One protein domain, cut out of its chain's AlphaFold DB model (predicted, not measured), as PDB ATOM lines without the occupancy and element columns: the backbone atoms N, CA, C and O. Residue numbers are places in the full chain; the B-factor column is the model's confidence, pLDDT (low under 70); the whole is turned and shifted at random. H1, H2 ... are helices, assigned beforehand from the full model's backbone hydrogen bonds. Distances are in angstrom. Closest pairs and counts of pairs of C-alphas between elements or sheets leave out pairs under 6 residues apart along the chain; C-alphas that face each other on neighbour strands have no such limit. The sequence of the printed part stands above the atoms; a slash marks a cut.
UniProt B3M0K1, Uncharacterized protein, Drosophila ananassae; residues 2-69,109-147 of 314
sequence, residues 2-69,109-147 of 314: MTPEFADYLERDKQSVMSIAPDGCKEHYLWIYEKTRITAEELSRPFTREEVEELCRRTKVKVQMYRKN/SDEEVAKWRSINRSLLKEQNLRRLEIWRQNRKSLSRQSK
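AT A GLANCE: This is residues 2 to 69 and 109 to 147 of the 314 residues of an uncharacterized protein of Drosophila ananassae (UniProt B3M0K1). One long straight helix, H5, is the beam of this model, and H1, H3 and H4 meet it one after another along its length. H1 and H2 form a V-shaped hairpin that meets H5 near the start of H1 and reaches away from it, while H4 crosses H5 and the last residues of H5, 137 to 147, stick out. The printed part has 107 residues with five named helices, H1 to H5 in order, and no named strand: the class is all helix. It is loose, with a radius of gyration of the C-alphas of 17.0 A and spans of 52 by 42 by 27 A.

HOW THE PARTS SIT: The hub is H5, residues 110 to 147. Its residues 115 to 122 alone touch residues 5 to 9 of H1, residues 4 to 20, closest at the C-alphas of Phe 6 and Ile 119, 5.2 A; the steep tilt of 68 degrees, the same way, is only just short of about perpendicular. With residues 122 to 126 alone, H5 only just touches H3, residues 40 to 44, with 3 pairs of C-alphas within 8 A, the closest being Leu 43 and Lys 125, 6.9 A. With residues 128 to 132 alone, it touches H4, residues 49 to 58, about perpendicular at 86 degrees; the closest C-alphas, of Glu 51 and Leu 132, are 7.0 A apart. H2, residues 26 to 36, is apart from H5 but forms a helical hairpin with H1, whose residues 14 to 18 alone touch it. They run opposite ways at a steep tilt of 37 degrees, only just past shallow; the closest C-alphas, of Met 18 and Lys 26, are 6.2 A apart. In H1, H2, H3, H4 and H5 every O i to N i+4 pair is within hydrogen-bond range.

IN THESE COORDINATES: H5 measures 55.8 A, from C-alpha 110 at (-29.281, -47.496, -49.998) to C-alpha 147 at (-65.359, -5.485, -43.367). H1 measures 24.7 A and begins with C-alpha 4 at (-31.328, -37.688, -35.975). H2 and H4 measure 15.2 A and 14.4 A, and H3 measures 6.2 A.

THE WHOLE: The C-alphas farthest apart, of Ser 109 and Lys 147, are 57.6 A apart. Residues 70 to 108 are not printed; across this cut, on the link from H4 to H5, C-alphas 69 and 109 are 11.3 A apart. The links H1 to H2, H2 to H3 and H3 to H4 are tight. Residues 60 to 66 stand free. Mean pLDDT of the printed part is 92.8, and residue 147 is under 70.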
ATOM      1  N   MET A   2     -38.822 -35.883 -35.261       91.19
ATOM      2  CA  MET A   2     -37.562 -35.366 -35.802       91.19
ATOM      3  C   MET A   2     -36.539 -36.498 -35.804       91.19
ATOM      4  O   MET A   2     -36.288 -37.085 -34.755       91.19
ATOM      5  N   THR A   3     -36.027 -36.863 -36.979       92.94
ATOM      6  CA  THR A   3     -35.022 -37.925 -37.070       92.94
ATOM      7  C   THR A   3     -33.635 -37.346 -36.777       92.94
ATOM      8  O   THR A   3     -33.417 -36.159 -37.051       92.94
ATOM      9  N   PRO A   4     -32.692 -38.145 -36.246       94.50
ATOM     10  CA  PRO A   4     -31.328 -37.688 -35.975       94.50
ATOM     11  C   PRO A   4     -30.664 -37.067 -37.208       94.50
ATOM     12  O   PRO A   4     -30.065 -36.001 -37.135       94.50
ATOM     13  N   GLU A   5     -30.882 -37.652 -38.386       93.94
ATOM     14  CA  GLU A   5     -30.298 -37.166 -39.637       93.94
ATOM     15  C   GLU A   5     -30.836 -35.796 -40.050       93.94
ATOM     16  O   GLU A   5     -30.140 -35.034 -40.725       93.94
ATOM     17  N   PHE A   6     -32.087 -35.492 -39.687       94.88
ATOM     18  CA  PHE A   6     -32.673 -34.184 -39.937       94.88
ATOM     19  C   PHE A   6     -32.189 -33.153 -38.915       94.88
ATOM     20  O   PHE A   6     -31.936 -32.016 -39.296       94.88
ATOM     21  N   ALA A   7     -31.977 -33.546 -37.656       95.00
ATOM     22  CA  ALA A   7     -31.346 -32.681 -36.660       95.00
ATOM     23  C   ALA A   7     -29.912 -32.294 -37.077       95.00
ATOM     24  O   ALA A   7     -29.590 -31.108 -37.120       95.00
ATOM     25  N   ASP A   8     -29.105 -33.265 -37.516       96.19
ATOM     26  CA  ASP A   8     -27.758 -33.020 -38.060       96.19
ATOM     27  C   ASP A   8     -27.783 -32.128 -39.310       96.19
ATOM     28  O   ASP A   8     -26.840 -31.391 -39.606       96.19
ATOM     29  N   TYR A   9     -28.840 -32.243 -40.118       95.44
ATOM     30  CA  TYR A   9     -29.044 -31.370 -41.267       95.44
ATOM     31  C   TYR A   9     -29.332 -29.930 -40.828       95.44
ATOM     32  O   TYR A   9     -28.720 -29.017 -41.376       95.44
ATOM     33  N   LEU A  10     -30.202 -29.725 -39.835       94.94
ATOM     34  CA  LEU A  10     -30.518 -28.394 -39.313       94.94
ATOM     35  C   LEU A  10     -29.296 -27.725 -38.680       94.94
ATOM     36  O   LEU A  10     -29.076 -26.542 -38.906       94.94
ATOM     37  N   GLU A  11     -28.452 -28.464 -37.959       96.31
ATOM     38  CA  GLU A  11     -27.243 -27.870 -37.376       96.31
ATOM     39  C   GLU A  11     -26.241 -27.432 -38.457       96.31
ATOM     40  O   GLU A  11     -25.692 -26.331 -38.393       96.31
ATOM     41  N   ARG A  12     -26.061 -28.231 -39.517       96.75
ATOM     42  CA  ARG A  12     -25.240 -27.827 -40.674       96.75
ATOM     43  C   ARG A  12     -25.835 -26.635 -41.420       96.75
ATOM     44  O   ARG A  12     -25.094 -25.761 -41.860       96.75
ATOM     45  N   ASP A  13     -27.156 -26.589 -41.561       95.38
ATOM     46  CA  ASP A  13     -27.852 -25.460 -42.180       95.38
ATOM     47  C   ASP A  13     -27.671 -24.180 -41.346       95.38
ATOM     48  O   ASP A  13     -27.310 -23.139 -41.889       95.38
ATOM     49  N   LYS A  14     -27.785 -24.271 -40.015       96.12
ATOM     50  CA  LYS A  14     -27.486 -23.179 -39.079       96.12
ATOM     51  C   LYS A  14     -26.051 -22.670 -39.235       96.12
ATOM     52  O   LYS A  14     -25.847 -21.466 -39.365       96.12
ATOM     53  N   GLN A  15     -25.063 -23.566 -39.259       97.12
ATOM     54  CA  GLN A  15     -23.655 -23.201 -39.467       97.12
ATOM     55  C   GLN A  15     -23.436 -22.515 -40.820       97.12
ATOM     56  O   GLN A  15     -22.750 -21.497 -40.891       97.12
ATOM     57  N   SER A  16     -24.073 -23.022 -41.880       96.12
ATOM     58  CA  SER A  16     -24.036 -22.411 -43.211       96.12
ATOM     59  C   SER A  16     -24.595 -20.983 -43.189       96.12
ATOM     60  O   SER A  16     -23.933 -20.056 -43.659       96.12
ATOM     61  N   VAL A  17     -25.749 -20.761 -42.548       94.31
ATOM     62  CA  VAL A  17     -26.333 -19.418 -42.378       94.31
ATOM     63  C   VAL A  17     -25.383 -18.488 -41.616       94.31
ATOM     64  O   VAL A  17     -25.184 -17.351 -42.042       94.31
ATOM     65  N   MET A  18     -24.746 -18.965 -40.542       95.75
ATOM     66  CA  MET A  18     -23.774 -18.170 -39.776       95.75
ATOM     67  C   MET A  18     -22.510 -17.833 -40.575       95.75
ATOM     68  O   MET A  18     -21.936 -16.768 -40.370       95.75
ATOM     69  N   SER A  19     -22.081 -18.717 -41.481       96.50
ATOM     70  CA  SER A  19     -20.899 -18.494 -42.325       96.50
ATOM     71  C   SER A  19     -21.116 -17.430 -43.407       96.50
ATOM     72  O   SER A  19     -20.165 -16.782 -43.831       96.50
ATOM     73  N   ILE A  20     -22.367 -17.236 -43.837       95.75
ATOM     74  CA  ILE A  20     -22.748 -16.249 -44.859       95.75
ATOM     75  C   ILE A  20     -23.061 -14.885 -44.221       95.75
ATOM     76  O   ILE A  20     -22.990 -13.854 -44.891       95.75
ATOM     77  N   ALA A  21     -23.426 -14.863 -42.937       95.75
ATOM     78  CA  ALA A  21     -23.808 -13.647 -42.236       95.75
ATOM     79  C   ALA A  21     -22.609 -12.686 -42.064       95.75
ATOM     80  O   ALA A  21     -21.558 -13.112 -41.578       95.75
ATOM     81  N   PRO A  22     -22.764 -11.385 -42.393       96.62
ATOM     82  CA  PRO A  22     -21.735 -10.380 -42.143       96.62
ATOM     83  C   PRO A  22     -21.333 -10.308 -40.666       96.62
ATOM     84  O   PRO A  22     -22.171 -10.471 -39.769       96.62
ATOM     85  N   ASP A  23     -20.060 -10.007 -40.411       93.75
ATOM     86  CA  ASP A  23     -19.563  -9.752 -39.060       93.75
ATOM     87  C   ASP A  23     -20.303  -8.543 -38.457       93.75
ATOM     88  O   ASP A  23     -20.380  -7.480 -39.066       93.75
ATOM     89  N   GLY A  24     -20.925  -8.736 -37.290       95.19
ATOM     90  CA  GLY A  24     -21.807  -7.756 -36.637       95.19
ATOM     91  C   GLY A  24     -23.311  -8.027 -36.789       95.19
ATOM     92  O   GLY A  24     -24.087  -7.570 -35.960       95.19
ATOM     93  N   CYS A  25     -23.736  -8.839 -37.767       96.12
ATOM     94  CA  CYS A  25     -25.154  -9.188 -37.963       96.12
ATOM     95  C   CYS A  25     -25.498 -10.632 -37.555       96.12
ATOM     96  O   CYS A  25     -26.650 -11.049 -37.676       96.12
ATOM     97  N   LYS A  26     -24.520 -11.416 -37.081       95.56
ATOM     98  CA  LYS A  26     -24.691 -12.854 -36.794       95.56
ATOM     99  C   LYS A  26     -25.828 -13.139 -35.811       95.56
ATOM    100  O   LYS A  26     -26.612 -14.052 -36.051       95.56
ATOM    101  N   GLU A  27     -25.973 -12.326 -34.765       96.12
ATOM    102  CA  GLU A  27     -27.057 -12.464 -33.782       96.12
ATOM    103  C   GLU A  27     -28.439 -12.289 -34.419       96.12
ATOM    104  O   GLU A  27     -29.345 -13.086 -34.175       96.12
ATOM    105  N   HIS A  28     -28.591 -11.302 -35.304       95.06
ATOM    106  CA  HIS A  28     -29.845 -11.066 -36.015       95.06
ATOM    107  C   HIS A  28     -30.198 -12.232 -36.948       95.06
ATOM    108  O   HIS A  28     -31.332 -12.713 -36.945       95.06
ATOM    109  N   TYR A  29     -29.224 -12.749 -37.703       94.75
ATOM    110  CA  TYR A  29     -29.427 -13.928 -38.554       94.75
ATOM    111  C   TYR A  29     -29.772 -15.172 -37.734       94.75
ATOM    112  O   TYR A  29     -30.626 -15.958 -38.146       94.75
ATOM    113  N   LEU A  30     -29.141 -15.348 -36.571       95.94
ATOM    114  CA  LEU A  30     -29.428 -16.461 -35.672       95.94
ATOM    115  C   LEU A  30     -30.847 -16.359 -35.114       95.94
ATOM    116  O   LEU A  30     -31.577 -17.348 -35.125       95.94
ATOM    117  N   TRP A  31     -31.269 -15.161 -34.717       96.00
ATOM    118  CA  TRP A  31     -32.632 -14.908 -34.271       96.00
ATOM    119  C   TRP A  31     -33.658 -15.219 -35.371       96.00
ATOM    120  O   TRP A  31     -34.618 -15.951 -35.122       96.00
ATOM    121  N   ILE A  32     -33.434 -14.750 -36.608       94.81
ATOM    122  CA  ILE A  32     -34.302 -15.083 -37.752       94.81
ATOM    123  C   ILE A  32     -34.339 -16.600 -37.957       94.81
ATOM    124  O   ILE A  32     -35.412 -17.180 -38.143       94.81
ATOM    125  N   TYR A  33     -33.182 -17.260 -37.916       94.62
ATOM    126  CA  TYR A  33     -33.085 -18.704 -38.094       94.62
ATOM    127  C   TYR A  33     -33.891 -19.457 -37.028       94.62
ATOM    128  O   TYR A  33     -34.708 -20.312 -37.355       94.62
ATOM    129  N   GLU A  34     -33.741 -19.102 -35.755       94.44
ATOM    130  CA  GLU A  34     -34.461 -19.744 -34.653       94.44
ATOM    131  C   GLU A  34     -35.972 -19.514 -34.701       94.44
ATOM    132  O   GLU A  34     -36.731 -20.392 -34.285       94.44
ATOM    133  N   LYS A  35     -36.417 -18.371 -35.234       92.75
ATOM    134  CA  LYS A  35     -37.841 -18.075 -35.444       92.75
ATOM    135  C   LYS A  35     -38.435 -18.768 -36.664       92.75
ATOM    136  O   LYS A  35     -39.641 -18.983 -36.700       92.75
ATOM    137  N   THR A  36     -37.617 -19.089 -37.664       89.44
ATOM    138  CA  THR A  36     -38.080 -19.668 -38.935       89.44
ATOM    139  C   THR A  36     -37.830 -21.168 -39.060       89.44
ATOM    140  O   THR A  36     -38.431 -21.802 -39.932       89.44
ATOM    141  N   ARG A  37     -36.969 -21.751 -38.217       92.50
ATOM    142  CA  ARG A  37     -36.713 -23.194 -38.198       92.50
ATOM    143  C   ARG A  37     -37.955 -23.959 -37.759       92.50
ATOM    144  O   ARG A  37     -38.665 -23.551 -36.842       92.50
ATOM    145  N   ILE A  38     -38.171 -25.112 -38.379       93.50
ATOM    146  CA  ILE A  38     -39.247 -26.018 -37.988       93.50
ATOM    147  C   ILE A  38     -38.979 -26.635 -36.613       93.50
ATOM    148  O   ILE A  38     -37.894 -27.153 -36.335       93.50
ATOM    149  N   THR A  39     -39.995 -26.623 -35.758       94.06
ATOM    150  CA  THR A  39     -39.949 -27.292 -34.456       94.06
ATOM    151  C   THR A  39     -40.273 -28.785 -34.579       94.06
ATOM    152  O   THR A  39     -40.957 -29.239 -35.504       94.06
ATOM    153  N   ALA A  40     -39.805 -29.593 -33.624       94.12
ATOM    154  CA  ALA A  40     -40.116 -31.026 -33.594       94.12
ATOM    155  C   ALA A  40     -41.630 -31.293 -33.464       94.12
ATOM    156  O   ALA A  40     -42.145 -32.257 -34.043       94.12
ATOM    157  N   GLU A  41     -42.341 -30.413 -32.754       94.50
ATOM    158  CA  GLU A  41     -43.794 -30.449 -32.581       94.50
ATOM    159  C   GLU A  41     -44.513 -30.262 -33.921       94.50
ATOM    160  O   GLU A  41     -45.298 -31.122 -34.329       94.50
ATOM    161  N   GLU A  42     -44.170 -29.216 -34.676       93.94
ATOM    162  CA  GLU A  42     -44.723 -28.953 -36.011       93.94
ATOM    163  C   GLU A  42     -44.440 -30.095 -36.989       93.94
ATOM    164  O   GLU A  42     -45.317 -30.524 -37.749       93.94
ATOM    165  N   LEU A  43     -43.228 -30.654 -36.936       94.12
ATOM    166  CA  LEU A  43     -42.856 -31.797 -37.761       94.12
ATOM    167  C   LEU A  43     -43.620 -33.072 -37.371       94.12
ATOM    168  O   LEU A  43     -43.784 -33.976 -38.195       94.12
ATOM    169  N   SER A  44     -44.128 -33.179 -36.143       95.00
ATOM    170  CA  SER A  44     -44.969 -34.300 -35.705       95.00
ATOM    171  C   SER A  44     -46.460 -34.096 -35.994       95.00
ATOM    172  O   SER A  44     -47.161 -35.077 -36.235       95.00
ATOM    173  N   ARG A  45     -46.930 -32.845 -36.088       95.06
ATOM    174  CA  ARG A  45     -48.347 -32.496 -36.276       95.06
ATOM    175  C   ARG A  45     -48.940 -33.109 -37.556       95.06
ATOM    176  O   ARG A  45     -48.365 -32.903 -38.630       95.06
ATOM    177  N   PRO A  46     -50.067 -33.839 -37.509       96.12
ATOM    178  CA  PRO A  46     -50.761 -34.267 -38.722       96.12
ATOM    179  C   PRO A  46     -51.419 -33.069 -39.422       96.12
ATOM    180  O   PRO A  46     -51.865 -32.129 -38.765       96.12
ATOM    181  N   PHE A  47     -51.484 -33.106 -40.754       96.88
ATOM    182  CA  PHE A  47     -52.256 -32.121 -41.513       96.88
ATOM    183  C   PHE A  47     -53.749 -32.413 -41.377       96.88
ATOM    184  O   PHE A  47     -54.163 -33.576 -41.393       96.88
ATOM    185  N   THR A  48     -54.561 -31.366 -41.258       97.62
ATOM    186  CA  THR A  48     -56.020 -31.511 -41.293       97.62
ATOM    187  C   THR A  48     -56.490 -31.804 -42.719       97.62
ATOM    188  O   THR A  48     -55.779 -31.551 -43.692       97.62
ATOM    189  N   ARG A  49     -57.711 -32.330 -42.874       97.94
ATOM    190  CA  ARG A  49     -58.273 -32.627 -44.202       97.94
ATOM    191  C   ARG A  49     -58.312 -31.388 -45.105       97.94
ATOM    192  O   ARG A  49     -57.948 -31.486 -46.272       97.94
ATOM    193  N   GLU A  50     -58.714 -30.246 -44.555       96.88
ATOM    194  CA  GLU A  50     -58.772 -28.971 -45.279       96.88
ATOM    195  C   GLU A  50     -57.382 -28.513 -45.734       96.88
ATOM    196  O   GLU A  50     -57.207 -28.086 -46.871       96.88
ATOM    197  N   GLU A  51     -56.373 -28.655 -44.869       96.38
ATOM    198  CA  GLU A  51     -54.983 -28.330 -45.199       96.38
ATOM    199  C   GLU A  51     -54.440 -29.226 -46.317       96.38
ATOM    200  O   GLU A  51     -53.752 -28.743 -47.214       96.38
ATOM    201  N   VAL A  52     -54.754 -30.525 -46.286       96.88
ATOM    202  CA  VAL A  52     -54.351 -31.470 -47.338       96.88
ATOM    203  C   VAL A  52     -55.012 -31.117 -48.665       96.88
ATOM    204  O   VAL A  52     -54.328 -31.052 -49.683       96.88
ATOM    205  N   GLU A  53     -56.319 -30.859 -48.662       96.31
ATOM    206  CA  GLU A  53     -57.053 -30.470 -49.867       96.31
ATOM    207  C   GLU A  53     -56.482 -29.187 -50.481       96.31
ATOM    208  O   GLU A  53     -56.260 -29.113 -51.691       96.31
ATOM    209  N   GLU A  54     -56.166 -28.205 -49.642       94.56
ATOM    210  CA  GLU A  54     -55.556 -26.952 -50.066       94.56
ATOM    211  C   GLU A  54     -54.150 -27.158 -50.651       94.56
ATOM    212  O   GLU A  54     -53.838 -26.677 -51.745       94.56
ATOM    213  N   LEU A  55     -53.308 -27.946 -49.974       95.25
ATOM    214  CA  LEU A  55     -51.981 -28.293 -50.478       95.25
ATOM    215  C   LEU A  55     -52.059 -29.013 -51.825       95.25
ATOM    216  O   LEU A  55     -51.278 -28.683 -52.715       95.25
ATOM    217  N   CYS A  56     -52.995 -29.948 -51.997       94.00
ATOM    218  CA  CYS A  56     -53.186 -30.682 -53.247       94.00
ATOM    219  C   CYS A  56     -53.665 -29.783 -54.392       94.00
ATOM    220  O   CYS A  56     -53.199 -29.942 -55.518       94.00
ATOM    221  N   ARG A  57     -54.563 -28.828 -54.123       93.56
ATOM    222  CA  ARG A  57     -55.055 -27.888 -55.142       93.56
ATOM    223  C   ARG A  57     -53.968 -26.921 -55.608       93.56
ATOM    224  O   ARG A  57     -53.880 -26.630 -56.798       93.56
ATOM    225  N   ARG A  58     -53.143 -26.413 -54.685       90.56
ATOM    226  CA  ARG A  58     -52.149 -25.366 -54.983       90.56
ATOM    227  C   ARG A  58     -50.760 -25.889 -55.333       90.56
ATOM    228  O   ARG A  58     -50.036 -25.240 -56.086       90.56
ATOM    229  N   THR A  59     -50.352 -27.033 -54.790       89.19
ATOM    230  CA  THR A  59     -48.968 -27.506 -54.899       89.19
ATOM    231  C   THR A  59     -48.861 -28.614 -55.933       89.19
ATOM    232  O   THR A  59     -49.221 -29.762 -55.685       89.19
ATOM    233  N   LYS A  60     -48.276 -28.293 -57.088       89.25
ATOM    234  CA  LYS A  60     -47.863 -29.312 -58.057       89.25
ATOM    235  C   LYS A  60     -46.625 -30.038 -57.527       89.25
ATOM    236  O   LYS A  60     -45.601 -29.409 -57.249       89.25
ATOM    237  N   VAL A  61     -46.703 -31.359 -57.400       81.44
ATOM    238  CA  VAL A  61     -45.554 -32.189 -57.019       81.44
ATOM    239  C   VAL A  61     -44.595 -32.268 -58.207       81.44
ATOM    240  O   VAL A  61     -44.922 -32.852 -59.236       81.44
ATOM    241  N   LYS A  62     -43.406 -31.673 -58.070       85.88
ATOM    242  CA  LYS A  62     -42.329 -31.770 -59.066       85.88
ATOM    243  C   LYS A  62     -41.301 -32.800 -58.598       85.88
ATOM    244  O   LYS A  62     -40.757 -32.681 -57.500       85.88
ATOM    245  N   VAL A  63     -41.016 -33.798 -59.435       85.06
ATOM    246  CA  VAL A  63     -39.964 -34.786 -59.164       85.06
ATOM    247  C   VAL A  63     -38.612 -34.189 -59.551       85.06
ATOM    248  O   VAL A  63     -38.366 -33.869 -60.711       85.06
ATOM    249  N   GLN A  64     -37.721 -34.030 -58.574       87.44
ATOM    250  CA  GLN A  64     -36.362 -33.540 -58.812       87.44
ATOM    251  C   GLN A  64     -35.463 -34.686 -59.285       87.44
ATOM    252  O   GLN A  64     -34.771 -35.314 -58.489       87.44
ATOM    253  N   MET A  65     -35.457 -34.941 -60.595       87.94
ATOM    254  CA  MET A  65     -34.700 -36.045 -61.212       87.94
ATOM    255  C   MET A  65     -33.173 -35.922 -61.085       87.94
ATOM    256  O   MET A  65     -32.463 -36.890 -61.344       87.94
ATOM    257  N   TYR A  66     -32.660 -34.750 -60.709       91.56
ATOM    258  CA  TYR A  66     -31.226 -34.470 -60.622       91.56
ATOM    259  C   TYR A  66     -30.615 -34.767 -59.247       91.56
ATOM    260  O   TYR A  66     -29.409 -34.984 -59.145       91.56
ATOM    261  N   ARG A  67     -31.414 -34.768 -58.171       90.19
ATOM    262  CA  ARG A  67     -30.888 -34.948 -56.810       90.19
ATOM    263  C   ARG A  67     -30.651 -36.420 -56.518       90.19
ATOM    264  O   ARG A  67     -31.544 -37.233 -56.728       90.19
ATOM    265  N   LYS A  68     -29.463 -36.737 -55.990       90.19
ATOM    266  CA  LYS A  68     -29.055 -38.109 -55.651       90.19
ATOM    267  C   LYS A  68     -29.318 -39.096 -56.798       90.19
ATOM    268  O   LYS A  68     -29.746 -40.229 -56.590       90.19
ATOM    269  N   ASN A  69     -29.030 -38.655 -58.023       94.75
ATOM    270  CA  ASN A  69     -29.109 -39.465 -59.229       94.75
ATOM    271  C   ASN A  69     -27.724 -39.575 -59.885       94.75
ATOM    272  O   ASN A  69     -27.229 -38.614 -60.474       94.75
ATOM    273  N   SER A 109     -25.323 -45.430 -51.989       97.00
ATOM    274  CA  SER A 109     -25.752 -46.534 -51.137       97.00
ATOM    275  C   SER A 109     -27.223 -46.383 -50.733       97.00
ATOM    276  O   SER A 109     -27.757 -45.272 -50.637       97.00
ATOM    277  N   ASP A 110     -27.886 -47.506 -50.449       95.81
ATOM    278  CA  ASP A 110     -29.281 -47.496 -49.998       95.81
ATOM    279  C   ASP A 110     -29.455 -46.727 -48.679       95.81
ATOM    280  O   ASP A 110     -30.468 -46.051 -48.483       95.81
ATOM    281  N   GLU A 111     -28.444 -46.755 -47.805       96.19
ATOM    282  CA  GLU A 111     -28.412 -46.011 -46.544       96.19
ATOM    283  C   GLU A 111     -28.394 -44.494 -46.774       96.19
ATOM    284  O   GLU A 111     -29.196 -43.759 -46.191       96.19
ATOM    285  N   GLU A 112     -27.543 -44.007 -47.680       94.88
ATOM    286  CA  GLU A 112     -27.500 -42.587 -48.044       94.88
ATOM    287  C   GLU A 112     -28.804 -42.131 -48.698       94.88
ATOM    288  O   GLU A 112     -29.299 -41.032 -48.420       94.88
ATOM    289  N   VAL A 113     -29.379 -42.974 -49.558       94.06
ATOM    290  CA  VAL A 113     -30.669 -42.705 -50.199       94.06
ATOM    291  C   VAL A 113     -31.781 -42.653 -49.150       94.06
ATOM    292  O   VAL A 113     -32.623 -41.752 -49.205       94.06
ATOM    293  N   ALA A 114     -31.788 -43.558 -48.170       94.19
ATOM    294  CA  ALA A 114     -32.750 -43.559 -47.070       94.19
ATOM    295  C   ALA A 114     -32.613 -42.306 -46.190       94.19
ATOM    296  O   ALA A 114     -33.608 -41.612 -45.954       94.19
ATOM    297  N   LYS A 115     -31.382 -41.952 -45.797       94.69
ATOM    298  CA  LYS A 115     -31.060 -40.721 -45.058       94.69
ATOM    299  C   LYS A 115     -31.564 -39.485 -45.798       94.69
ATOM    300  O   LYS A 115     -32.273 -38.652 -45.229       94.69
ATOM    301  N   TRP A 116     -31.268 -39.388 -47.092       93.50
ATOM    302  CA  TRP A 116     -31.708 -38.264 -47.911       93.50
ATOM    303  C   TRP A 116     -33.232 -38.205 -48.053       93.50
ATOM    304  O   TRP A 116     -33.816 -37.129 -47.925       93.50
ATOM    305  N   ARG A 117     -33.906 -39.344 -48.259       93.31
ATOM    306  CA  ARG A 117     -35.378 -39.410 -48.306       93.31
ATOM    307  C   ARG A 117     -36.008 -38.936 -46.998       93.31
ATOM    308  O   ARG A 117     -37.018 -38.236 -47.045       93.31
ATOM    309  N   SER A 118     -35.416 -39.290 -45.857       94.94
ATOM    310  CA  SER A 118     -35.867 -38.846 -44.534       94.94
ATOM    311  C   SER A 118     -35.768 -37.322 -44.384       94.94
ATOM    312  O   SER A 118     -36.762 -36.654 -44.077       94.94
ATOM    313  N   ILE A 119     -34.605 -36.751 -44.716       94.38
ATOM    314  CA  ILE A 119     -34.376 -35.299 -44.706       94.38
ATOM    315  C   ILE A 119     -35.354 -34.596 -45.655       94.38
ATOM    316  O   ILE A 119     -36.033 -33.649 -45.266       94.38
ATOM    317  N   ASN A 120     -35.488 -35.088 -46.890       93.44
ATOM    318  CA  ASN A 120     -36.340 -34.472 -47.904       93.44
ATOM    319  C   ASN A 120     -37.828 -34.514 -47.524       93.44
ATOM    320  O   ASN A 120     -38.560 -33.567 -47.799       93.44
ATOM    321  N   ARG A 121     -38.283 -35.579 -46.851       93.12
ATOM    322  CA  ARG A 121     -39.648 -35.654 -46.309       93.12
ATOM    323  C   ARG A 121     -39.887 -34.568 -45.259       93.12
ATOM    324  O   ARG A 121     -40.943 -33.936 -45.277       93.12
ATOM    325  N   SER A 122     -38.916 -34.344 -44.379       94.75
ATOM    326  CA  SER A 122     -39.008 -33.327 -43.329       94.75
ATOM    327  C   SER A 122     -38.984 -31.909 -43.902       94.75
ATOM    328  O   SER A 122     -39.855 -31.106 -43.572       94.75
ATOM    329  N   LEU A 123     -38.092 -31.642 -44.861       92.50
ATOM    330  CA  LEU A 123     -38.045 -30.380 -45.607       92.50
ATOM    331  C   LEU A 123     -39.337 -30.102 -46.378       92.50
ATOM    332  O   LEU A 123     -39.848 -28.985 -46.370       92.50
ATOM    333  N   LEU A 124     -39.897 -31.112 -47.047       93.12
ATOM    334  CA  LEU A 124     -41.160 -30.952 -47.762       93.12
ATOM    335  C   LEU A 124     -42.297 -30.602 -46.797       93.12
ATOM    336  O   LEU A 124     -43.127 -29.745 -47.103       93.12
ATOM    337  N   LYS A 125     -42.322 -31.237 -45.621       94.75
ATOM    338  CA  LYS A 125     -43.299 -30.930 -44.577       94.75
ATOM    339  C   LYS A 125     -43.153 -29.495 -44.070       94.75
ATOM    340  O   LYS A 125     -44.157 -28.797 -43.981       94.75
ATOM    341  N   GLU A 126     -41.930 -29.043 -43.814       94.06
ATOM    342  CA  GLU A 126     -41.638 -27.650 -43.461       94.06
ATOM    343  C   GLU A 126     -42.128 -26.667 -44.527       94.06
ATOM    344  O   GLU A 126     -42.850 -25.719 -44.219       94.06
ATOM    345  N   GLN A 127     -41.805 -26.911 -45.797       93.62
ATOM    346  CA  GLN A 127     -42.268 -26.055 -46.887       93.62
ATOM    347  C   GLN A 127     -43.796 -26.009 -46.970       93.62
ATOM    348  O   GLN A 127     -44.372 -24.946 -47.195       93.62
ATOM    349  N   ASN A 128     -44.466 -27.146 -46.776       94.94
ATOM    350  CA  ASN A 128     -45.924 -27.209 -46.768       94.94
ATOM    351  C   ASN A 128     -46.529 -26.435 -45.593       94.94
ATOM    352  O   ASN A 128     -47.515 -25.731 -45.788       94.94
ATOM    353  N   LEU A 129     -45.922 -26.496 -44.405       94.44
ATOM    354  CA  LEU A 129     -46.345 -25.689 -43.259       94.44
ATOM    355  C   LEU A 129     -46.220 -24.190 -43.549       94.44
ATOM    356  O   LEU A 129     -47.171 -23.450 -43.307       94.44
ATOM    357  N   ARG A 130     -45.109 -23.749 -44.156       92.88
ATOM    358  CA  ARG A 130     -44.939 -22.347 -44.574       92.88
ATOM    359  C   ARG A 130     -46.001 -21.919 -45.594       92.88
ATOM    360  O   ARG A 130     -46.598 -20.859 -45.440       92.88
ATOM    361  N   ARG A 131     -46.291 -22.753 -46.603       94.25
ATOM    362  CA  ARG A 131     -47.351 -22.486 -47.600       94.25
ATOM    363  C   ARG A 131     -48.724 -22.333 -46.946       94.25
ATOM    364  O   ARG A 131     -49.461 -21.408 -47.280       94.25
ATOM    365  N   LEU A 132     -49.055 -23.223 -46.012       94.94
ATOM    366  CA  LEU A 132     -50.308 -23.160 -45.263       94.94
ATOM    367  C   LEU A 132     -50.381 -21.916 -44.380       94.94
ATOM    368  O   LEU A 132     -51.442 -21.306 -44.294       94.94
ATOM    369  N   GLU A 133     -49.280 -21.511 -43.750       93.75
ATOM    370  CA  GLU A 133     -49.254 -20.293 -42.942       93.75
ATOM    371  C   GLU A 133     -49.534 -19.047 -43.782       93.75
ATOM    372  O   GLU A 133     -50.447 -18.289 -43.458       93.75
ATOM    373  N   ILE A 134     -48.843 -18.902 -44.914       92.25
ATOM    374  CA  ILE A 134     -49.082 -17.813 -45.873       92.25
ATOM    375  C   ILE A 134     -50.549 -17.813 -46.325       92.25
ATOM    376  O   ILE A 134     -51.216 -16.780 -46.328       92.25
ATOM    377  N   TRP A 135     -51.099 -18.984 -46.649       93.12
ATOM    378  CA  TRP A 135     -52.506 -19.110 -47.024       93.12
ATOM    379  C   TRP A 135     -53.466 -18.685 -45.902       93.12
ATOM    380  O   TRP A 135     -54.420 -17.941 -46.154       93.12
ATOM    381  N   ARG A 136     -53.216 -19.103 -44.653       94.00
ATOM    382  CA  ARG A 136     -54.023 -18.695 -43.490       94.00
ATOM    383  C   ARG A 136     -53.987 -17.183 -43.299       94.00
ATOM    384  O   ARG A 136     -55.026 -16.586 -43.015       94.00
ATOM    385  N   GLN A 137     -52.820 -16.566 -43.463       92.56
ATOM    386  CA  GLN A 137     -52.655 -15.116 -43.382       92.56
ATOM    387  C   GLN A 137     -53.445 -14.404 -44.487       92.56
ATOM    388  O   GLN A 137     -54.220 -13.495 -44.182       92.56
ATOM    389  N   ASN A 138     -53.367 -14.889 -45.729       91.31
ATOM    390  CA  ASN A 138     -54.103 -14.329 -46.866       91.31
ATOM    391  C   ASN A 138     -55.629 -14.421 -46.695       91.31
ATOM    392  O   ASN A 138     -56.355 -13.487 -47.032       91.31
ATOM    393  N   ARG A 139     -56.156 -15.509 -46.115       89.88
ATOM    394  CA  ARG A 139     -57.601 -15.594 -45.814       89.88
ATOM    395  C   ARG A 139     -58.027 -14.602 -44.733       89.88
ATOM    396  O   ARG A 139     -59.107 -14.019 -44.827       89.88
ATOM    397  N   LYS A 140     -57.188 -14.395 -43.714       91.62
ATOM    398  CA  LYS A 140     -57.459 -13.429 -42.638       91.62
ATOM    399  C   LYS A 140     -57.426 -11.985 -43.148       91.62
ATOM    400  O   LYS A 140     -58.266 -11.192 -42.725       91.62
ATOM    401  N   SER A 141     -56.499 -11.639 -44.043       87.69
ATOM    402  CA  SER A 141     -56.397 -10.284 -44.605       87.69
ATOM    403  C   SER A 141     -57.590  -9.935 -45.505       87.69
ATOM    404  O   SER A 141     -58.183  -8.871 -45.328       87.69
ATOM    405  N   LEU A 142     -58.022 -10.860 -46.371       85.12
ATOM    406  CA  LEU A 142     -59.208 -10.692 -47.226       85.12
ATOM    407  C   LEU A 142     -60.489 -10.451 -46.411       85.12
ATOM    408  O   LEU A 142     -61.283  -9.567 -46.729       85.12
ATOM    409  N   SER A 143     -60.668 -11.185 -45.307       82.06
ATOM    410  CA  SER A 143     -61.819 -10.989 -44.418       82.06
ATOM    411  C   SER A 143     -61.840  -9.586 -43.795       82.06
ATOM    412  O   SER A 143     -62.902  -8.968 -43.709       82.06
ATOM    413  N   ARG A 144     -60.679  -9.033 -43.419       77.25
ATOM    414  CA  ARG A 144     -60.590  -7.682 -42.838       77.25
ATOM    415  C   ARG A 144     -60.913  -6.586 -43.854       77.25
ATOM    416  O   ARG A 144     -61.656  -5.674 -43.510       77.25
ATOM    417  N   GLN A 145     -60.432  -6.708 -45.092       72.44
ATOM    418  CA  GLN A 145     -60.729  -5.739 -46.158       72.44
ATOM    419  C   GLN A 145     -62.219  -5.702 -46.522       72.44
ATOM    420  O   GLN A 145     -62.785  -4.628 -46.704       72.44
ATOM    421  N   SER A 146     -62.888  -6.860 -46.548       70.94
ATOM    422  CA  SER A 146     -64.335  -6.905 -46.810       70.94
ATOM    423  C   SER A 146     -65.173  -6.212 -45.723       70.94
ATOM    424  O   SER A 146     -66.261  -5.719 -46.000       70.94
ATOM    425  N   LYS A 147     -64.656  -6.119 -44.489       67.06
ATOM    426  CA  LYS A 147     -65.359  -5.485 -43.367       67.06
ATOM    427  C   LYS A 147     -65.201  -3.961 -43.347       67.06
ATOM    428  O   LYS A 147     -66.098  -3.274 -42.875       67.06
TER     429      LYS A 147